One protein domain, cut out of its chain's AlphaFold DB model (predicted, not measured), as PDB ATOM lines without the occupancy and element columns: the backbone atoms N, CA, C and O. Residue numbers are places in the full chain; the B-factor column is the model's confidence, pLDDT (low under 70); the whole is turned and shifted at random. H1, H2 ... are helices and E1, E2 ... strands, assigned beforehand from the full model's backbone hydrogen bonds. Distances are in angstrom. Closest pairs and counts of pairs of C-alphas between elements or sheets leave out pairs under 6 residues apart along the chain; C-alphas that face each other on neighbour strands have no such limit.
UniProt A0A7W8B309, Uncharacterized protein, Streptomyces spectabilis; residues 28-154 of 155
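Overview. This is residues 28 to 154 of the 155 residues of an uncharacterized protein of Streptomyces spectabilis (UniProt A0A7W8B309). Two five-stranded sheets lie face to face as a sandwich, their strands nearly aligned, and one helix, H1, packs over E10, near the E9 edge of the second sheet, on the face turned away from the first. The long link of residues 67 to 83 loops round at one end of the long axis. The printed part has 127 residues, mostly strand: ten strands in a row, E1 to E10, then H1. The sheets, both antiparallel throughout, have the orders E4 - E3 - E2 - E1 - E8 and E5 - E6 - E7 - E10 - E9. The whole is compact, with a radius of gyration of the C-alphas of 13.6 A and spans of 40 by 28 by 23 A.

Along the chain. Find C-alpha 28 at (-36.907, -6.499, -12.574), where E1, residues 28 to 34, begins. Read on through E2, residues 37 to 44, 22.3 A long; E3, residues 47 to 54, 23.1 A; and E4, residues 58 to 66, 24.4 A. After the long link, E5, residues 84 to 89, begins at C-alpha 84, (-25.713, -21.441, -8.899). Then come E6, residues 97 to 102; E7, residues 106 to 112, 19.8 A; E8, residues 119 to 124; E9, residues 126 to 130; and E10, residues 136 to 142, 19.5 A. H1, residues 144 to 153, runs 14.9 A to C-alpha 153 at (-15.072, -15.655, -21.856).

Arrangement. E1 to E4 form a meander, each strand the antiparallel neighbour of the one before; look at N 40 and O 51, 2.8 A, between E2 and E3. E8 is the edge strand beside E1, with N 31 and O 123 at 2.9 A. E5, E6 and E7 form a second meander, with N 86 and O 100 of E5 and E6 at 2.9 A. E10 stands between E7 and E9; find N 109 and O 139, 2.8 A, and N 127 and O 140, 2.9 A. In the sandwich, the facing parts of the two sheets are 8.9 A centre to centre, and their strands stand at 24 degrees. The closest C-alphas of E4 and E5 are those of Thr 65 and Ser 86, 5.9 A apart. H1 makes two layers with its sheet, a helix on one face: it lies over E10, along the strands at 20 degrees on the local plane, at a height over the sheet of 8.3 A. Its closest C-alphas to E10 are those of Arg 147 and Val 140, 5.9 A. In H1, 5 of 6 O i to N i+4 pairs are within hydrogen-bond range.

Size, cuts and confidence. The two C-alphas farthest apart are those of Lys 56 and Ser 72, 41.6 A. The printed part has no cut, and its one long link, E4 to E5, has 17 residues. The mean pLDDT of the printed part is 86.7; look for values under 70 at residues 70 to 74, 81, 92 to 93 and 115 to 117.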
ATOM      1  N   PRO A  28     -37.472  -6.254 -11.249       89.12
ATOM      2  CA  PRO A  28     -36.907  -6.499 -12.574       89.12
ATOM      3  C   PRO A  28     -35.469  -5.961 -12.654       89.12
ATOM      4  O   PRO A  28     -35.173  -4.874 -12.159       89.12
ATOM      5  N   LEU A  29     -34.573  -6.709 -13.293       89.94
ATOM      6  CA  LEU A  29     -33.201  -6.261 -13.571       89.94
ATOM      7  C   LEU A  29     -33.003  -5.854 -15.030       89.94
ATOM      8  O   LEU A  29     -32.193  -4.976 -15.336       89.94
ATOM      9  N   GLY A  30     -33.739  -6.496 -15.930       91.25
ATOM     10  CA  GLY A  30     -33.641  -6.221 -17.346       91.25
ATOM     11  C   GLY A  30     -34.546  -7.094 -18.188       91.25
ATOM     12  O   GLY A  30     -35.036  -8.138 -17.747       91.25
ATOM     13  N   GLU A  31     -34.747  -6.645 -19.414       94.19
ATOM     14  CA  GLU A  31     -35.635  -7.253 -20.390       94.19
ATOM     15  C   GLU A  31     -34.976  -7.259 -21.764       94.19
ATOM     16  O   GLU A  31     -34.388  -6.263 -22.185       94.19
ATOM     17  N   VAL A  32     -35.125  -8.373 -22.476       94.06
ATOM     18  CA  VAL A  32     -34.723  -8.503 -23.873       94.06
ATOM     19  C   VAL A  32     -35.749  -9.312 -24.653       94.06
ATOM     20  O   VAL A  32     -36.376 -10.221 -24.106       94.06
ATOM     21  N   ARG A  33     -35.915  -9.015 -25.943       92.44
ATOM     22  CA  ARG A  33     -36.618  -9.912 -26.865       92.44
ATOM     23  C   ARG A  33     -35.633 -10.781 -27.624       92.44
ATOM     24  O   ARG A  33     -34.736 -10.250 -28.273       92.44
ATOM     25  N   LEU A  34     -35.836 -12.094 -27.567       90.38
ATOM     26  CA  LEU A  34     -35.047 -13.105 -28.271       90.38
ATOM     27  C   LEU A  34     -35.992 -13.882 -29.200       90.38
ATOM     28  O   LEU A  34     -36.802 -14.693 -28.744       90.38
ATOM     29  N   GLY A  35     -35.944 -13.578 -30.499       87.38
ATOM     30  CA  GLY A  35     -36.974 -14.028 -31.442       87.38
ATOM     31  C   GLY A  35     -38.345 -13.430 -31.099       87.38
ATOM     32  O   GLY A  35     -38.464 -12.224 -30.877       87.38
ATOM     33  N   GLU A  36     -39.383 -14.268 -31.035       87.25
ATOM     34  CA  GLU A  36     -40.730 -13.843 -30.617       87.25
ATOM     35  C   GLU A  36     -40.888 -13.739 -29.091       87.25
ATOM     36  O   GLU A  36     -41.866 -13.166 -28.608       87.25
ATOM     37  N   HIS A  37     -39.931 -14.261 -28.321       91.12
ATOM     38  CA  HIS A  37     -40.056 -14.344 -26.873       91.12
ATOM     39  C   HIS A  37     -39.577 -13.073 -26.182       91.12
ATOM     40  O   HIS A  37     -38.513 -12.532 -26.489       91.12
ATOM     41  N   ARG A  38     -40.331 -12.642 -25.171       93.12
ATOM     42  CA  ARG A  38     -39.899 -11.620 -24.213       93.12
ATOM     43  C   ARG A  38     -39.278 -12.321 -23.009       93.12
ATOM     44  O   ARG A  38     -39.938 -13.123 -22.357       93.12
ATOM     45  N   VAL A  39     -38.023 -12.010 -22.709       93.88
ATOM     46  CA  VAL A  39     -37.269 -12.572 -21.586       93.88
ATOM     47  C   VAL A  39     -37.080 -11.484 -20.540       93.88
ATOM     48  O   VAL A  39     -36.471 -10.452 -20.818       93.88
ATOM     49  N   VAL A  40     -37.606 -11.714 -19.341       94.94
ATOM     50  CA  VAL A  40     -37.537 -10.777 -18.215       94.94
ATOM     51  C   VAL A  40     -36.715 -11.406 -17.103       94.94
ATOM     52  O   VAL A  40     -37.057 -12.468 -16.588       94.94
ATOM     53  N   SER A  41     -35.632 -10.736 -16.729       94.69
ATOM     54  CA  SER A  41     -34.791 -11.088 -15.584       94.69
ATOM     55  C   SER A  41     -35.219 -10.298 -14.353       94.69
ATOM     56  O   SER A  41     -35.553  -9.114 -14.450       94.69
ATOM     57  N   TYR A  42     -35.206 -10.938 -13.191       92.50
ATOM     58  CA  TYR A  42     -35.603 -10.319 -11.935       92.50
ATOM     59  C   TYR A  42     -34.848 -10.908 -10.749       92.50
ATOM     60  O   TYR A  42     -34.239 -11.975 -10.826       92.50
ATOM     61  N   VAL A  43     -34.925 -10.210  -9.624       90.00
ATOM     62  CA  VAL A  43     -34.454 -10.682  -8.324       90.00
ATOM     63  C   VAL A  43     -35.564 -10.618  -7.301       90.00
ATOM     64  O   VAL A  43     -36.452  -9.774  -7.367       90.00
ATOM     65  N   THR A  44     -35.495 -11.526  -6.347       85.62
ATOM     66  CA  THR A  44     -36.213 -11.481  -5.082       85.62
ATOM     67  C   THR A  44     -35.186 -11.506  -3.952       85.62
ATOM     68  O   THR A  44     -33.994 -11.684  -4.198       85.62
ATOM     69  N   SER A  45     -35.624 -11.351  -2.703       79.06
ATOM     70  CA  SER A  45     -34.737 -11.213  -1.534       79.06
ATOM     71  C   SER A  45     -33.628 -12.269  -1.407       79.06
ATOM     72  O   SER A  45     -32.598 -11.976  -0.809       79.06
ATOM     73  N   LYS A  46     -33.816 -13.483  -1.945       82.31
ATOM     74  CA  LYS A  46     -32.825 -14.577  -1.883       82.31
ATOM     75  C   LYS A  46     -32.630 -15.345  -3.191       82.31
ATOM     76  O   LYS A  46     -31.998 -16.402  -3.204       82.31
ATOM     77  N   LYS A  47     -33.248 -14.898  -4.283       88.88
ATOM     78  CA  LYS A  47     -33.238 -15.630  -5.552       88.88
ATOM     79  C   LYS A  47     -33.124 -14.663  -6.709       88.88
ATOM     80  O   LYS A  47     -33.695 -13.582  -6.692       88.88
ATOM     81  N   CYS A  48     -32.459 -15.100  -7.751       91.25
ATOM     82  CA  CYS A  48     -32.629 -14.548  -9.084       91.25
ATOM     83  C   CYS A  48     -33.722 -15.341  -9.810       91.25
ATOM     84  O   CYS A  48     -34.027 -16.492  -9.464       91.25
ATOM     85  N   GLY A  49     -34.292 -14.754 -10.848       94.19
ATOM     86  CA  GLY A  49     -35.247 -15.438 -11.691       94.19
ATOM     87  C   GLY A  49     -35.275 -14.904 -13.107       94.19
ATOM     88  O   GLY A  49     -34.848 -13.786 -13.397       94.19
ATOM     89  N   VAL A  50     -35.789 -15.745 -13.989       95.50
ATOM     90  CA  VAL A  50     -36.085 -15.412 -15.372       95.50
ATOM     91  C   VAL A  50     -37.479 -15.918 -15.710       95.50
ATOM     92  O   VAL A  50     -37.835 -17.049 -15.379       95.50
ATOM     93  N   SER A  51     -38.252 -15.068 -16.374       94.50
ATOM     94  CA  SER A  51     -39.524 -15.428 -16.990       94.50
ATOM     95  C   SER A  51     -39.422 -15.236 -18.497       94.50
ATOM     96  O   SER A  51     -38.959 -14.195 -18.972       94.50
ATOM     97  N   VAL A  52     -39.849 -16.242 -19.253       93.19
ATOM     98  CA  VAL A  52     -39.932 -16.210 -20.714       93.19
ATOM     99  C   VAL A  52     -41.394 -16.209 -21.109       93.19
ATOM    100  O   VAL A  52     -42.148 -17.106 -20.732       93.19
ATOM    101  N   PHE A  53     -41.776 -15.214 -21.898       92.12
ATOM    102  CA  PHE A  53     -43.132 -15.035 -22.382       92.12
ATOM    103  C   PHE A  53     -43.189 -15.263 -23.888       92.12
ATOM    104  O   PHE A  53     -42.455 -14.629 -24.648       92.12
ATOM    105  N   ASP A  54     -44.093 -16.143 -24.299       89.88
ATOM    106  CA  ASP A  54     -44.548 -16.302 -25.674       89.88
ATOM    107  C   ASP A  54     -45.753 -15.367 -25.909       89.88
ATOM    108  O   ASP A  54     -46.643 -15.276 -25.053       89.88
ATOM    109  N   PRO A  55     -45.823 -14.658 -27.049       87.75
ATOM    110  CA  PRO A  55     -46.867 -13.664 -27.301       87.75
ATOM    111  C   PRO A  55     -48.284 -14.253 -27.400       87.75
ATOM    112  O   PRO A  55     -49.255 -13.514 -27.249       87.75
ATOM    113  N   LYS A  56     -48.418 -15.557 -27.665       89.31
ATOM    114  CA  LYS A  56     -49.695 -16.268 -27.825       89.31
ATOM    115  C   LYS A  56     -50.072 -17.070 -26.579       89.31
ATOM    116  O   LYS A  56     -51.259 -17.223 -26.305       89.31
ATOM    117  N   LYS A  57     -49.087 -17.602 -25.850       86.81
ATOM    118  CA  LYS A  57     -49.296 -18.500 -24.698       86.81
ATOM    119  C   LYS A  57     -49.126 -17.819 -23.337       86.81
ATOM    120  O   LYS A  57     -49.550 -18.382 -22.333       86.81
ATOM    121  N   GLY A  58     -48.525 -16.629 -23.283       89.88
ATOM    122  CA  GLY A  58     -48.148 -15.990 -22.023       89.88
ATOM    123  C   GLY A  58     -46.828 -16.542 -21.482       89.88
ATOM    124  O   GLY A  58     -45.911 -16.819 -22.253       89.88
ATOM    125  N   GLU A  59     -46.692 -16.665 -20.160       90.50
ATOM    126  CA  GLU A  59     -45.471 -17.213 -19.552       90.50
ATOM    127  C   GLU A  59     -45.323 -18.703 -19.890       90.50
ATOM    128  O   GLU A  59     -46.172 -19.518 -19.537       90.50
ATOM    129  N   VAL A  60     -44.234 -19.055 -20.578       90.38
ATOM    130  CA  VAL A  60     -43.922 -20.439 -20.976       90.38
ATOM    131  C   VAL A  60     -42.808 -21.055 -20.137       90.38
ATOM    132  O   VAL A  60     -42.720 -22.277 -20.043       90.38
ATOM    133  N   ILE A  61     -41.964 -20.225 -19.517       92.75
ATOM    134  CA  ILE A  61     -40.926 -20.656 -18.577       92.75
ATOM    135  C   ILE A  61     -40.850 -19.639 -17.448       92.75
ATOM    136  O   ILE A  61     -40.617 -18.462 -17.706       92.75
ATOM    137  N   GLY A  62     -40.965 -20.115 -16.211       92.75
ATOM    138  CA  GLY A  62     -40.612 -19.373 -15.005       92.75
ATOM    139  C   GLY A  62     -39.547 -20.149 -14.240       92.75
ATOM    140  O   GLY A  62     -39.813 -21.235 -13.726       92.75
ATOM    141  N   LEU A  63     -38.329 -19.614 -14.180       92.75
ATOM    142  CA  LEU A  63     -37.183 -20.274 -13.563       92.75
ATOM    143  C   LEU A  63     -36.595 -19.387 -12.469       92.75
ATOM    144  O   LEU A  63     -36.437 -18.181 -12.646       92.75
ATOM    145  N   ARG A  64     -36.274 -19.988 -11.323       93.00
ATOM    146  CA  ARG A  64     -35.662 -19.307 -10.180       93.00
ATOM    147  C   ARG A  64     -34.497 -20.128  -9.669       93.00
ATOM    148  O   ARG A  64     -34.624 -21.342  -9.524       93.00
ATOM    149  N   THR A  65     -33.421 -19.447  -9.314       90.44
ATOM    150  CA  THR A  65     -32.203 -20.072  -8.802       90.44
ATOM    151  C   THR A  65     -31.782 -19.374  -7.516       90.44
ATOM    152  O   THR A  65     -32.100 -18.201  -7.298       90.44
ATOM    153  N   ALA A  66     -31.146 -20.119  -6.614       86.94
ATOM    154  CA  ALA A  66     -30.615 -19.550  -5.384       86.94
ATOM    155  C   ALA A  66     -29.600 -18.445  -5.708       86.94
ATOM    156  O   ALA A  66     -28.837 -18.558  -6.667       86.94
ATOM    157  N   TRP A  67     -29.615 -17.378  -4.915       81.69
ATOM    158  CA  TRP A  67     -28.574 -16.359  -4.957       81.69
ATOM    159  C   TRP A  67     -27.465 -16.761  -3.974       81.69
ATOM    160  O   TRP A  67     -27.792 -16.999  -2.809       81.69
ATOM    161  N   PRO A  68     -26.189 -16.862  -4.390       74.44
ATOM    162  CA  PRO A  68     -25.105 -17.252  -3.488       74.44
ATOM    163  C   PRO A  68     -24.980 -16.289  -2.300       74.44
ATOM    164  O   PRO A  68     -24.894 -15.073  -2.491       74.44
ATOM    165  N   GLU A  69     -24.949 -16.817  -1.071       73.31
ATOM    166  CA  GLU A  69     -24.773 -16.003   0.146       73.31
ATOM    167  C   GLU A  69     -23.279 -15.698   0.419       73.31
ATOM    168  O   GLU A  69     -22.931 -14.733   1.104       73.31
ATOM    169  N   ASN A  70     -22.373 -16.487  -0.164       68.81
ATOM    170  CA  ASN A  70     -20.938 -16.529   0.113       68.81
ATOM    171  C   ASN A  70     -20.136 -16.972  -1.132       68.81
ATOM    172  O   ASN A  70     -20.661 -17.562  -2.070       68.81
ATOM    173  N   ASN A  71     -18.836 -16.651  -1.161       66.69
ATOM    174  CA  ASN A  71     -17.977 -16.793  -2.351       66.69
ATOM    175  C   ASN A  71     -17.422 -18.220  -2.565       66.69
ATOM    176  O   ASN A  71     -16.440 -18.379  -3.279       66.69
ATOM    177  N   SER A  72     -17.982 -19.239  -1.911       62.38
ATOM    178  CA  SER A  72     -17.469 -20.620  -1.934       62.38
ATOM    179  C   SER A  72     -18.471 -21.641  -2.475       62.38
ATOM    180  O   SER A  72     -18.169 -22.832  -2.492       62.38
ATOM    181  N   GLU A  73     -19.667 -21.206  -2.875       61.59
ATOM    182  CA  GLU A  73     -20.756 -22.096  -3.278       61.59
ATOM    183  C   GLU A  73     -21.164 -21.842  -4.735       61.59
ATOM    184  O   GLU A  73     -21.707 -20.787  -5.056       61.59
ATOM    185  N   GLY A  74     -20.904 -22.811  -5.620       68.69
ATOM    186  CA  GLY A  74     -21.237 -22.738  -7.048       68.69
ATOM    187  C   GLY A  74     -20.033 -22.986  -7.963       68.69
ATOM    188  O   GLY A  74     -19.005 -23.494  -7.524       68.69
ATOM    189  N   SER A  75     -20.181 -22.666  -9.251       75.12
ATOM    190  CA  SER A  75     -19.111 -22.806 -10.255       75.12
ATOM    191  C   SER A  75     -18.430 -21.471 -10.557       75.12
ATOM    192  O   SER A  75     -19.101 -20.538 -10.991       75.12
ATOM    193  N   ASP A  76     -17.107 -21.409 -10.392       80.88
ATOM    194  CA  ASP A  76     -16.252 -20.237 -10.655       80.88
ATOM    195  C   ASP A  76     -15.710 -20.169 -12.099       80.88
ATOM    196  O   ASP A  76     -14.741 -19.464 -12.388       80.88
ATOM    197  N   GLU A  77     -16.299 -20.919 -13.034       80.94
ATOM    198  CA  GLU A  77     -15.818 -20.994 -14.424       80.94
ATOM    199  C   GLU A  77     -15.876 -19.649 -15.167       80.94
ATOM    200  O   GLU A  77     -15.103 -19.411 -16.102       80.94
ATOM    201  N   LEU A  78     -16.781 -18.754 -14.756       83.00
ATOM    202  CA  LEU A  78     -16.971 -17.440 -15.361       83.00
ATOM    203  C   LEU A  78     -16.643 -16.310 -14.370       83.00
ATOM    204  O   LEU A  78     -16.878 -16.444 -13.171       83.00
ATOM    205  N   PRO A  79     -16.140 -15.154 -14.853       83.31
ATOM    206  CA  PRO A  79     -15.976 -13.963 -14.019       83.31
ATOM    207  C   PRO A  79     -17.301 -13.563 -13.356       83.31
ATOM    208  O   PRO A  79     -18.360 -13.806 -13.929       83.31
ATOM    209  N   GLY A  80     -17.258 -12.932 -12.182       76.56
ATOM    210  CA  GLY A  80     -18.462 -12.499 -11.454       76.56
ATOM    211  C   GLY A  80     -18.897 -13.429 -10.313       76.56
ATOM    212  O   GLY A  80     -19.780 -13.058  -9.534       76.56
ATOM    213  N   GLY A  81     -18.199 -14.557 -10.146       68.50
ATOM    214  CA  GLY A  81     -18.174 -15.369  -8.924       68.50
ATOM    215  C   GLY A  81     -18.755 -16.765  -9.110       68.50
ATOM    216  O   GLY A  81     -19.147 -17.102 -10.225       68.50
ATOM    217  N   PRO A  82     -18.855 -17.563  -8.038       85.88
ATOM    218  CA  PRO A  82     -19.414 -18.886  -8.176       85.88
ATOM    219  C   PRO A  82     -20.900 -18.750  -8.499       85.88
ATOM    220  O   PRO A  82     -21.627 -17.981  -7.864       85.88
ATOM    221  N   TYR A  83     -21.340 -19.463  -9.530       88.75
ATOM    222  CA  TYR A  83     -22.719 -19.432  -9.993       88.75
ATOM    223  C   TYR A  83     -23.490 -20.643  -9.484       88.75
ATOM    224  O   TYR A  83     -23.051 -21.787  -9.655       88.75
ATOM    225  N   PHE A  84     -24.691 -20.404  -8.959       89.94
ATOM    226  CA  PHE A  84     -25.713 -21.441  -8.899       89.94
ATOM    227  C   PHE A  84     -26.483 -21.492 -10.201       89.94
ATOM    228  O   PHE A  84     -26.825 -20.458 -10.769       89.94
ATOM    229  N   ASN A  85     -26.777 -22.710 -10.646       91.75
ATOM    230  CA  ASN A  85     -27.382 -22.956 -11.942       91.75
ATOM    231  C   ASN A  85     -28.721 -23.670 -11.792       91.75
ATOM    232  O   ASN A  85     -28.893 -24.572 -10.972       91.75
ATOM    233  N   SER A  86     -29.683 -23.295 -12.619       92.06
ATOM    234  CA  SER A  86     -30.882 -24.092 -12.868       92.06
ATOM    235  C   SER A  86     -31.236 -23.987 -14.341       92.06
ATOM    236  O   SER A  86     -30.836 -23.036 -15.004       92.06
ATOM    237  N   SER A  87     -31.981 -24.948 -14.873       94.50
ATOM    238  CA  SER A  87     -32.447 -24.882 -16.257       94.50
ATOM    239  C   SER A  87     -33.856 -25.436 -16.396       94.50
ATOM    240  O   SER A  87     -34.316 -26.200 -15.548       94.50
ATOM    241  N   ALA A  88     -34.548 -25.012 -17.448       91.81
ATOM    242  CA  ALA A  88     -35.884 -25.464 -17.795       91.81
ATOM    243  C   ALA A  88     -36.095 -25.394 -19.312       91.81
ATOM    244  O   ALA A  88     -35.545 -24.524 -19.988       91.81
ATOM    245  N   SER A  89     -36.935 -26.288 -19.825       90.00
ATOM    246  CA  SER A  89     -37.496 -26.209 -21.177       90.00
ATOM    247  C   SER A  89     -38.971 -25.848 -21.088       90.00
ATOM    248  O   SER A  89     -39.647 -26.271 -20.147       90.00
ATOM    249  N   GLY A  90     -39.494 -25.130 -22.079       81.75
ATOM    250  CA  GLY A  90     -40.944 -25.029 -22.242       81.75
ATOM    251  C   GLY A  90     -41.568 -26.376 -22.641       81.75
ATOM    252  O   GLY A  90     -40.879 -27.310 -23.056       81.75
ATOM    253  N   ALA A  91     -42.887 -26.496 -22.487       74.38
ATOM    254  CA  ALA A  91     -43.608 -27.764 -22.635       74.38
ATOM    255  C   ALA A  91     -43.778 -28.240 -24.099       74.38
ATOM    256  O   ALA A  91     -44.167 -29.385 -24.341       74.38
ATOM    257  N   GLY A  92     -43.517 -27.382 -25.087       68.06
ATOM    258  CA  GLY A  92     -43.669 -27.656 -26.516       68.06
ATOM    259  C   GLY A  92     -42.367 -28.019 -27.240       68.06
ATOM    260  O   GLY A  92     -41.285 -27.561 -26.899       68.06
ATOM    261  N   LYS A  93     -42.479 -28.787 -28.336       64.25
ATOM    262  CA  LYS A  93     -41.342 -29.191 -29.200       64.25
ATOM    263  C   LYS A  93     -40.544 -28.027 -29.812       64.25
ATOM    264  O   LYS A  93     -39.436 -28.246 -30.298       64.25
ATOM    265  N   SER A  94     -41.131 -26.836 -29.865       71.75
ATOM    266  CA  SER A  94     -40.532 -25.599 -30.379       71.75
ATOM    267  C   SER A  94     -40.266 -24.569 -29.281       71.75
ATOM    268  O   SER A  94     -39.791 -23.478 -29.585       71.75
ATOM    269  N   ASP A  95     -40.612 -24.885 -28.034       79.88
ATOM    270  CA  ASP A  95     -40.473 -23.942 -26.937       79.88
ATOM    271  C   ASP A  95     -38.991 -23.818 -26.542       79.88
ATOM    272  O   ASP A  95     -38.202 -24.744 -26.767       79.88
ATOM    273  N   PRO A  96     -38.579 -22.662 -26.000       89.88
ATOM    274  CA  PRO A  96     -37.182 -22.425 -25.690       89.88
ATOM    275  C   PRO A  96     -36.671 -23.338 -24.574       89.88
ATOM    276  O   PRO A  96     -37.431 -23.847 -23.746       89.88
ATOM    277  N   TRP A  97     -35.353 -23.488 -24.526       93.69
ATOM    278  CA  TRP A  97     -34.634 -23.940 -23.344       93.69
ATOM    279  C   TRP A  97     -33.883 -22.760 -22.731       93.69
ATOM    280  O   TRP A  97     -33.325 -21.919 -23.443       93.69
ATOM    281  N   VAL A  98     -33.884 -22.696 -21.403       94.75
ATOM    282  CA  VAL A  98     -33.214 -21.651 -20.636       94.75
ATOM    283  C   VAL A  98     -32.396 -22.261 -19.514       94.75
ATOM    284  O   VAL A  98     -32.910 -23.064 -18.740       94.75
ATOM    285  N   SER A  99     -31.154 -21.808 -19.374       95.56
ATOM    286  CA  SER A  99     -30.362 -21.967 -18.157       95.56
ATOM    287  C   SER A  99     -30.134 -20.615 -17.506       95.56
ATOM    288  O   SER A  99     -29.754 -19.652 -18.166       95.56
ATOM    289  N   LEU A 100     -30.347 -20.568 -16.201       95.12
ATOM    290  CA  LEU A 100     -30.129 -19.418 -15.348       95.12
ATOM    291  C   LEU A 100     -28.943 -19.696 -14.427       95.12
ATOM    292  O   LEU A 100     -28.982 -20.640 -13.642       95.12
ATOM    293  N   SER A 101     -27.927 -18.846 -14.517       94.56
ATOM    294  CA  SER A 101     -26.752 -18.827 -13.654       94.56
ATOM    295  C   SER A 101     -26.759 -17.562 -12.810       94.56
ATOM    296  O   SER A 101     -26.788 -16.455 -13.352       94.56
ATOM    297  N   CYS A 102     -26.705 -17.713 -11.491       91.75
ATOM    298  CA  CYS A 102     -26.764 -16.593 -10.559       91.75
ATOM    299  C   CYS A 102     -25.529 -16.537  -9.696       91.75
ATOM    300  O   CYS A 102     -25.280 -17.433  -8.892       91.75
ATOM    301  N   GLY A 103     -24.766 -15.475  -9.918       89.56
ATOM    302  CA  GLY A 103     -23.613 -15.097  -9.135       89.56
ATOM    303  C   GLY A 103     -23.954 -13.894  -8.271       89.56
ATOM    304  O   GLY A 103     -25.020 -13.283  -8.372       89.56
ATOM    305  N   ARG A 104     -23.010 -13.520  -7.416       83.81
ATOM    306  CA  ARG A 104     -23.190 -12.416  -6.473       83.81
ATOM    307  C   ARG A 104     -23.341 -11.055  -7.157       83.81
ATOM    308  O   ARG A 104     -24.076 -10.207  -6.663       83.81
ATOM    309  N   ASN A 105     -22.623 -10.850  -8.261       84.75
ATOM    310  CA  ASN A 105     -22.527  -9.554  -8.944       84.75
ATOM    311  C   ASN A 105     -23.124  -9.571 -10.358       84.75
ATOM    312  O   ASN A 105     -23.165  -8.538 -11.033       84.75
ATOM    313  N   SER A 106     -23.557 -10.739 -10.819       90.88
ATOM    314  CA  SER A 106     -23.954 -10.965 -12.199       90.88
ATOM    315  C   SER A 106     -24.926 -12.129 -12.313       90.88
ATOM    316  O   SER A 106     -24.896 -13.093 -11.549       90.88
ATOM    317  N   MET A 107     -25.777 -12.043 -13.325       93.62
ATOM    318  CA  MET A 107     -26.689 -13.105 -13.723       93.62
ATOM    319  C   MET A 107     -26.457 -13.395 -15.202       93.62
ATOM    320  O   MET A 107     -26.297 -12.473 -16.004       93.62
ATOM    321  N   ILE A 108     -26.415 -14.673 -15.559       95.25
ATOM    322  CA  ILE A 108     -26.211 -15.124 -16.933       95.25
ATOM    323  C   ILE A 108     -27.389 -16.010 -17.309       95.25
ATOM    324  O   ILE A 108     -27.731 -16.949 -16.596       95.25
ATOM    325  N   ILE A 109     -28.018 -15.697 -18.433       95.50
ATOM    326  CA  ILE A 109     -29.100 -16.486 -19.005       95.50
ATOM    327  C   ILE A 109     -28.574 -17.077 -20.302       95.50
ATOM    328  O   ILE A 109     -28.256 -16.339 -21.233       95.50
ATOM    329  N   LYS A 110     -28.492 -18.402 -20.367       94.62
ATOM    330  CA  LYS A 110     -28.299 -19.127 -21.620       94.62
ATOM    331  C   LYS A 110     -29.677 -19.421 -22.194       94.62
ATOM    332  O   LYS A 110     -30.504 -20.016 -21.511       94.62
ATOM    333  N   TYR A 111     -29.922 -18.986 -23.418       93.50
ATOM    334  CA  TYR A 111     -31.198 -19.122 -24.102       93.50
ATOM    335  C   TYR A 111     -30.997 -19.831 -25.436       93.50
ATOM    336  O   TYR A 111     -30.169 -19.414 -26.248       93.50
ATOM    337  N   GLU A 112     -31.779 -20.878 -25.670       91.81
ATOM    338  CA  GLU A 112     -31.776 -21.643 -26.912       91.81
ATOM    339  C   GLU A 112     -33.206 -21.752 -27.445       91.81
ATOM    340  O   GLU A 112     -34.131 -22.147 -26.735       91.81
ATOM    341  N   SER A 113     -33.401 -21.401 -28.713       85.56
ATOM    342  CA  SER A 113     -34.670 -21.568 -29.426       85.56
ATOM    343  C   SER A 113     -34.397 -21.724 -30.916       85.56
ATOM    344  O   SER A 113     -33.386 -21.236 -31.415       85.56
ATOM    345  N   ARG A 114     -35.312 -22.378 -31.639       75.81
ATOM    346  CA  ARG A 114     -35.215 -22.518 -33.099       75.81
ATOM    347  C   ARG A 114     -35.262 -21.177 -33.824       75.81
ATOM    348  O   ARG A 114     -34.690 -21.095 -34.898       75.81
ATOM    349  N   ASP A 115     -35.885 -20.165 -33.220       69.62
ATOM    350  CA  ASP A 115     -36.089 -18.834 -33.800       69.62
ATOM    351  C   ASP A 115     -35.241 -17.751 -33.112       69.62
ATOM    352  O   ASP A 115     -35.523 -16.557 -33.228       69.62
ATOM    353  N   SER A 116     -34.180 -18.137 -32.392       63.00
ATOM    354  CA  SER A 116     -33.339 -17.224 -31.602       63.00
ATOM    355  C   SER A 116     -32.490 -16.262 -32.449       63.00
ATOM    356  O   SER A 116     -31.543 -15.680 -31.937       63.00
ATOM    357  N   PHE A 117     -32.799 -16.051 -33.736       66.12
ATOM    358  CA  PHE A 117     -31.918 -15.421 -34.726       66.12
ATOM    359  C   PHE A 117     -31.716 -13.913 -34.568       66.12
ATOM    360  O   PHE A 117     -30.725 -13.389 -35.091       66.12
ATOM    361  N   LYS A 118     -32.544 -13.204 -33.798       70.31
ATOM    362  CA  LYS A 118     -32.345 -11.773 -33.524       70.31
ATOM    363  C   LYS A 118     -32.707 -11.431 -32.085       70.31
ATOM    364  O   LYS A 118     -33.807 -11.747 -31.634       70.31
ATOM    365  N   ASP A 119     -31.784 -10.780 -31.387       75.12
ATOM    366  CA  ASP A 119     -32.117 -10.000 -30.207       75.12
ATOM    367  C   ASP A 119     -32.624  -8.618 -30.634       75.12
ATOM    368  O   ASP A 119     -32.185  -8.029 -31.624       75.12
ATOM    369  N   SER A 120     -33.610  -8.111 -29.911       73.44
ATOM    370  CA  SER A 120     -34.089  -6.748 -30.085       73.44
ATOM    371  C   SER A 120     -34.565  -6.203 -28.750       73.44
ATOM    372  O   SER A 120     -34.968  -6.957 -27.867       73.44
ATOM    373  N   HIS A 121     -34.538  -4.879 -28.617       76.06
ATOM    374  CA  HIS A 121     -35.086  -4.175 -27.462       76.06
ATOM    375  C   HIS A 121     -34.423  -4.582 -26.134       76.06
ATOM    376  O   HIS A 121     -34.963  -5.369 -25.363       76.06
ATOM    377  N   LEU A 122     -33.244  -4.019 -25.871       86.88
ATOM    378  CA  LEU A 122     -32.530  -4.208 -24.611       86.88
ATOM    379  C   LEU A 122     -32.955  -3.138 -23.604       86.88
ATOM    380  O   LEU A 122     -32.832  -1.947 -23.891       86.88
ATOM    381  N   ASN A 123     -33.416  -3.552 -22.427       88.75
ATOM    382  CA  ASN A 123     -33.708  -2.653 -21.315       88.75
ATOM    383  C   ASN A 123     -33.028  -3.143 -20.026       88.75
ATOM    384  O   ASN A 123     -33.011  -4.339 -19.739       88.75
ATOM    385  N   GLY A 124     -32.489  -2.211 -19.242       88.31
ATOM    386  CA  GLY A 124     -31.748  -2.487 -18.013       88.31
ATOM    387  C   GLY A 124     -30.253  -2.733 -18.227       88.31
ATOM    388  O   GLY A 124     -29.693  -2.510 -19.303       88.31
ATOM    389  N   ALA A 125     -29.583  -3.191 -17.171       89.62
ATOM    390  CA  ALA A 125     -28.139  -3.427 -17.157       89.62
ATOM    391  C   ALA A 125     -27.784  -4.773 -17.811       89.62
ATOM    392  O   ALA A 125     -27.201  -5.648 -17.174       89.62
ATOM    393  N   ILE A 126     -28.158  -4.938 -19.087       93.31
ATOM    394  CA  ILE A 126     -28.042  -6.192 -19.838       93.31
ATOM    395  C   ILE A 126     -27.175  -6.075 -21.097       93.31
ATOM    396  O   ILE A 126     -27.112  -5.028 -21.739       93.31
ATOM    397  N   SER A 127     -26.482  -7.149 -21.445       94.38
ATOM    398  CA  SER A 127     -25.739  -7.289 -22.698       94.38
ATOM    399  C   SER A 127     -26.005  -8.666 -23.281       94.38
ATOM    400  O   SER A 127     -26.108  -9.633 -22.531       94.38
ATOM    401  N   VAL A 128     -26.089  -8.765 -24.605       93.38
ATOM    402  CA  VAL A 128     -26.341 -10.033 -25.295       93.38
ATOM    403  C   VAL A 128     -25.134 -10.412 -26.135       93.38
ATOM    404  O   VAL A 128     -24.538  -9.565 -26.800       93.38
ATOM    405  N   LYS A 129     -24.771 -11.694 -26.102       91.94
ATOM    406  CA  LYS A 129     -23.797 -12.295 -27.012       91.94
ATOM    407  C   LYS A 129     -24.348 -13.597 -27.557       91.94
ATOM    408  O   LYS A 129     -24.871 -14.414 -26.812       91.94
ATOM    409  N   ARG A 130     -24.197 -13.801 -28.856       90.19
ATOM    410  CA  ARG A 130     -24.493 -15.074 -29.505       90.19
ATOM    411  C   ARG A 130     -23.257 -15.978 -29.469       90.19
ATOM    412  O   ARG A 130     -22.141 -15.476 -29.603       90.19
ATOM    413  N   SER A 131     -23.473 -17.273 -29.262       88.12
ATOM    414  CA  SER A 131     -22.441 -18.308 -29.382       88.12
ATOM    415  C   SER A 131     -21.973 -18.476 -30.828       88.12
ATOM    416  O   SER A 131     -22.709 -18.192 -31.776       88.12
ATOM    417  N   ALA A 132     -20.778 -19.030 -31.011       85.00
ATOM    418  CA  ALA A 132     -20.245 -19.347 -32.336       85.00
ATOM    419  C   ALA A 132     -21.110 -20.329 -33.158       85.00
ATOM    420  O   ALA A 132     -21.087 -20.273 -34.383       85.00
ATOM    421  N   ASP A 133     -21.880 -21.216 -32.513       82.25
ATOM    422  CA  ASP A 133     -22.797 -22.150 -33.195       82.25
ATOM    423  C   ASP A 133     -24.140 -21.515 -33.607       82.25
ATOM    424  O   ASP A 133     -25.001 -22.193 -34.168       82.25
ATOM    425  N   GLU A 134     -24.319 -20.230 -33.294       79.81
ATOM    426  CA  GLU A 134     -25.501 -19.397 -33.525       79.81
ATOM    427  C   GLU A 134     -26.814 -19.868 -32.882       79.81
ATOM    428  O   GLU A 134     -27.836 -19.188 -33.004       79.81
ATOM    429  N   ARG A 135     -26.801 -20.985 -32.150       82.81
ATOM    430  CA  ARG A 135     -27.996 -21.575 -31.526       82.81
ATOM    431  C   ARG A 135     -28.278 -20.993 -30.154       82.81
ATOM    432  O   ARG A 135     -29.440 -20.898 -29.749       82.81
ATOM    433  N   THR A 136     -27.217 -20.602 -29.457       89.56
ATOM    434  CA  THR A 136     -27.279 -20.067 -28.105       89.56
ATOM    435  C   THR A 136     -27.159 -18.549 -28.110       89.56
ATOM    436  O   THR A 136     -26.283 -17.955 -28.743       89.56
ATOM    437  N   GLN A 137     -28.003 -17.904 -27.315       92.62
ATOM    438  CA  GLN A 137     -27.815 -16.522 -26.903       92.62
ATOM    439  C   GLN A 137     -27.544 -16.467 -25.403       92.62
ATOM    440  O   GLN A 137     -28.251 -17.068 -24.599       92.62
ATOM    441  N   PHE A 138     -26.513 -15.726 -25.033       94.12
ATOM    442  CA  PHE A 138     -26.171 -15.411 -23.659       94.12
ATOM    443  C   PHE A 138     -26.639 -13.997 -23.345       94.12
ATOM    444  O   PHE A 138     -26.187 -13.041 -23.978       94.12
ATOM    445  N   VAL A 139     -27.509 -13.856 -22.353       95.25
ATOM    446  CA  VAL A 139     -27.871 -12.564 -21.765       95.25
ATOM    447  C   VAL A 139     -27.099 -12.423 -20.464       95.25
ATOM    448  O   VAL A 139     -27.240 -13.250 -19.567       95.25
ATOM    449  N   VAL A 140     -26.278 -11.386 -20.357       95.31
ATOM    450  CA  VAL A 140     -25.470 -11.100 -19.173       95.31
ATOM    451  C   VAL A 140     -25.998  -9.838 -18.513       95.31
ATOM    452  O   VAL A 140     -26.065  -8.782 -19.144       95.31
ATOM    453  N   ILE A 141     -26.350  -9.951 -17.241       94.44
ATOM    454  CA  ILE A 141     -26.885  -8.880 -16.410       94.44
ATOM    455  C   ILE A 141     -25.863  -8.546 -15.326       94.44
ATOM    456  O   ILE A 141     -25.322  -9.450 -14.690       94.44
ATOM    457  N   GLY A 142     -25.587  -7.258 -15.123       91.31
ATOM    458  CA  GLY A 142     -24.631  -6.781 -14.121       91.31
ATOM    459  C   GLY A 142     -24.036  -5.420 -14.475       91.31
ATOM    460  O   GLY A 142     -24.473  -4.753 -15.417       91.31
ATOM    461  N   SER A 143     -23.002  -5.003 -13.740       91.06
ATOM    462  CA  SER A 143     -22.276  -3.768 -14.058       91.06
ATOM    463  C   SER A 143     -21.656  -3.839 -15.462       91.06
ATOM    464  O   SER A 143     -21.413  -4.914 -16.012       91.06
ATOM    465  N   THR A 144     -21.396  -2.687 -16.082       91.06
ATOM    466  CA  THR A 144     -20.765  -2.639 -17.413       91.06
ATOM    467  C   THR A 144     -19.416  -3.356 -17.442       91.06
ATOM    468  O   THR A 144     -19.126  -4.071 -18.399       91.06
ATOM    469  N   GLU A 145     -18.619  -3.218 -16.382       90.44
ATOM    470  CA  GLU A 145     -17.316  -3.873 -16.273       90.44
ATOM    471  C   GLU A 145     -17.449  -5.401 -16.167       90.44
ATOM    472  O   GLU A 145     -16.776  -6.129 -16.899       90.44
ATOM    473  N   GLU A 146     -18.355  -5.894 -15.318       90.88
ATOM    474  CA  GLU A 146     -18.573  -7.335 -15.142       90.88
ATOM    475  C   GLU A 146     -19.131  -7.980 -16.410       90.88
ATOM    476  O   GLU A 146     -18.609  -9.000 -16.871       90.88
ATOM    477  N   ARG A 147     -20.112  -7.336 -17.056       93.69
ATOM    478  CA  ARG A 147     -20.635  -7.797 -18.350       93.69
ATOM    479  C   ARG A 147     -19.516  -7.919 -19.378       93.69
ATOM    480  O   ARG A 147     -19.384  -8.961 -20.013       93.69
ATOM    481  N   ALA A 148     -18.662  -6.904 -19.510       93.19
ATOM    482  CA  ALA A 148     -17.555  -6.938 -20.461       93.19
ATOM    483  C   ALA A 148     -16.556  -8.079 -20.185       93.19
ATOM    484  O   ALA A 148     -16.048  -8.681 -21.134       93.19
ATOM    485  N   LYS A 149     -16.276  -8.407 -18.915       93.00
ATOM    486  CA  LYS A 149     -15.406  -9.539 -18.542       93.00
ATOM    487  C   LYS A 149     -16.031 -10.883 -18.913       93.00
ATOM    488  O   LYS A 149     -15.367 -11.705 -19.543       93.00
ATOM    489  N   ILE A 150     -17.301 -11.088 -18.566       93.25
ATOM    490  CA  ILE A 150     -18.033 -12.333 -18.841       93.25
ATOM    491  C   ILE A 150     -18.153 -12.566 -20.351       93.25
ATOM    492  O   ILE A 150     -17.798 -13.634 -20.848       93.25
ATOM    493  N   LEU A 151     -18.566 -11.549 -21.113       92.38
ATOM    494  CA  LEU A 151     -18.767 -11.657 -22.564       92.38
ATOM    495  C   LEU A 151     -17.486 -12.017 -23.331       92.38
ATOM    496  O   LEU A 151     -17.566 -12.591 -24.416       92.38
ATOM    497  N   LYS A 152     -16.300 -11.699 -22.796       91.56
ATOM    498  CA  LYS A 152     -15.011 -12.105 -23.386       91.56
ATOM    499  C   LYS A 152     -14.718 -13.598 -23.216       91.56
ATOM    500  O   LYS A 152     -13.957 -14.141 -24.008       91.56
ATOM    501  N   LYS A 153     -15.278 -14.235 -22.185       90.38
ATOM    502  CA  LYS A 153     -15.072 -15.655 -21.856       90.38
ATOM    503  C   LYS A 153     -16.117 -16.571 -22.484       90.38
ATOM    504  O   LYS A 153     -15.815 -17.725 -22.752       90.38
ATOM    505  N   LEU A 154     -17.317 -16.053 -22.727       86.19
ATOM    506  CA  LEU A 154     -18.363 -16.762 -23.459       86.19
ATOM    507  C   LEU A 154     -17.960 -16.894 -24.933       86.19
ATOM    508  O   LEU A 154     -17.556 -15.899 -25.533       86.19
TER     509      LEU A 154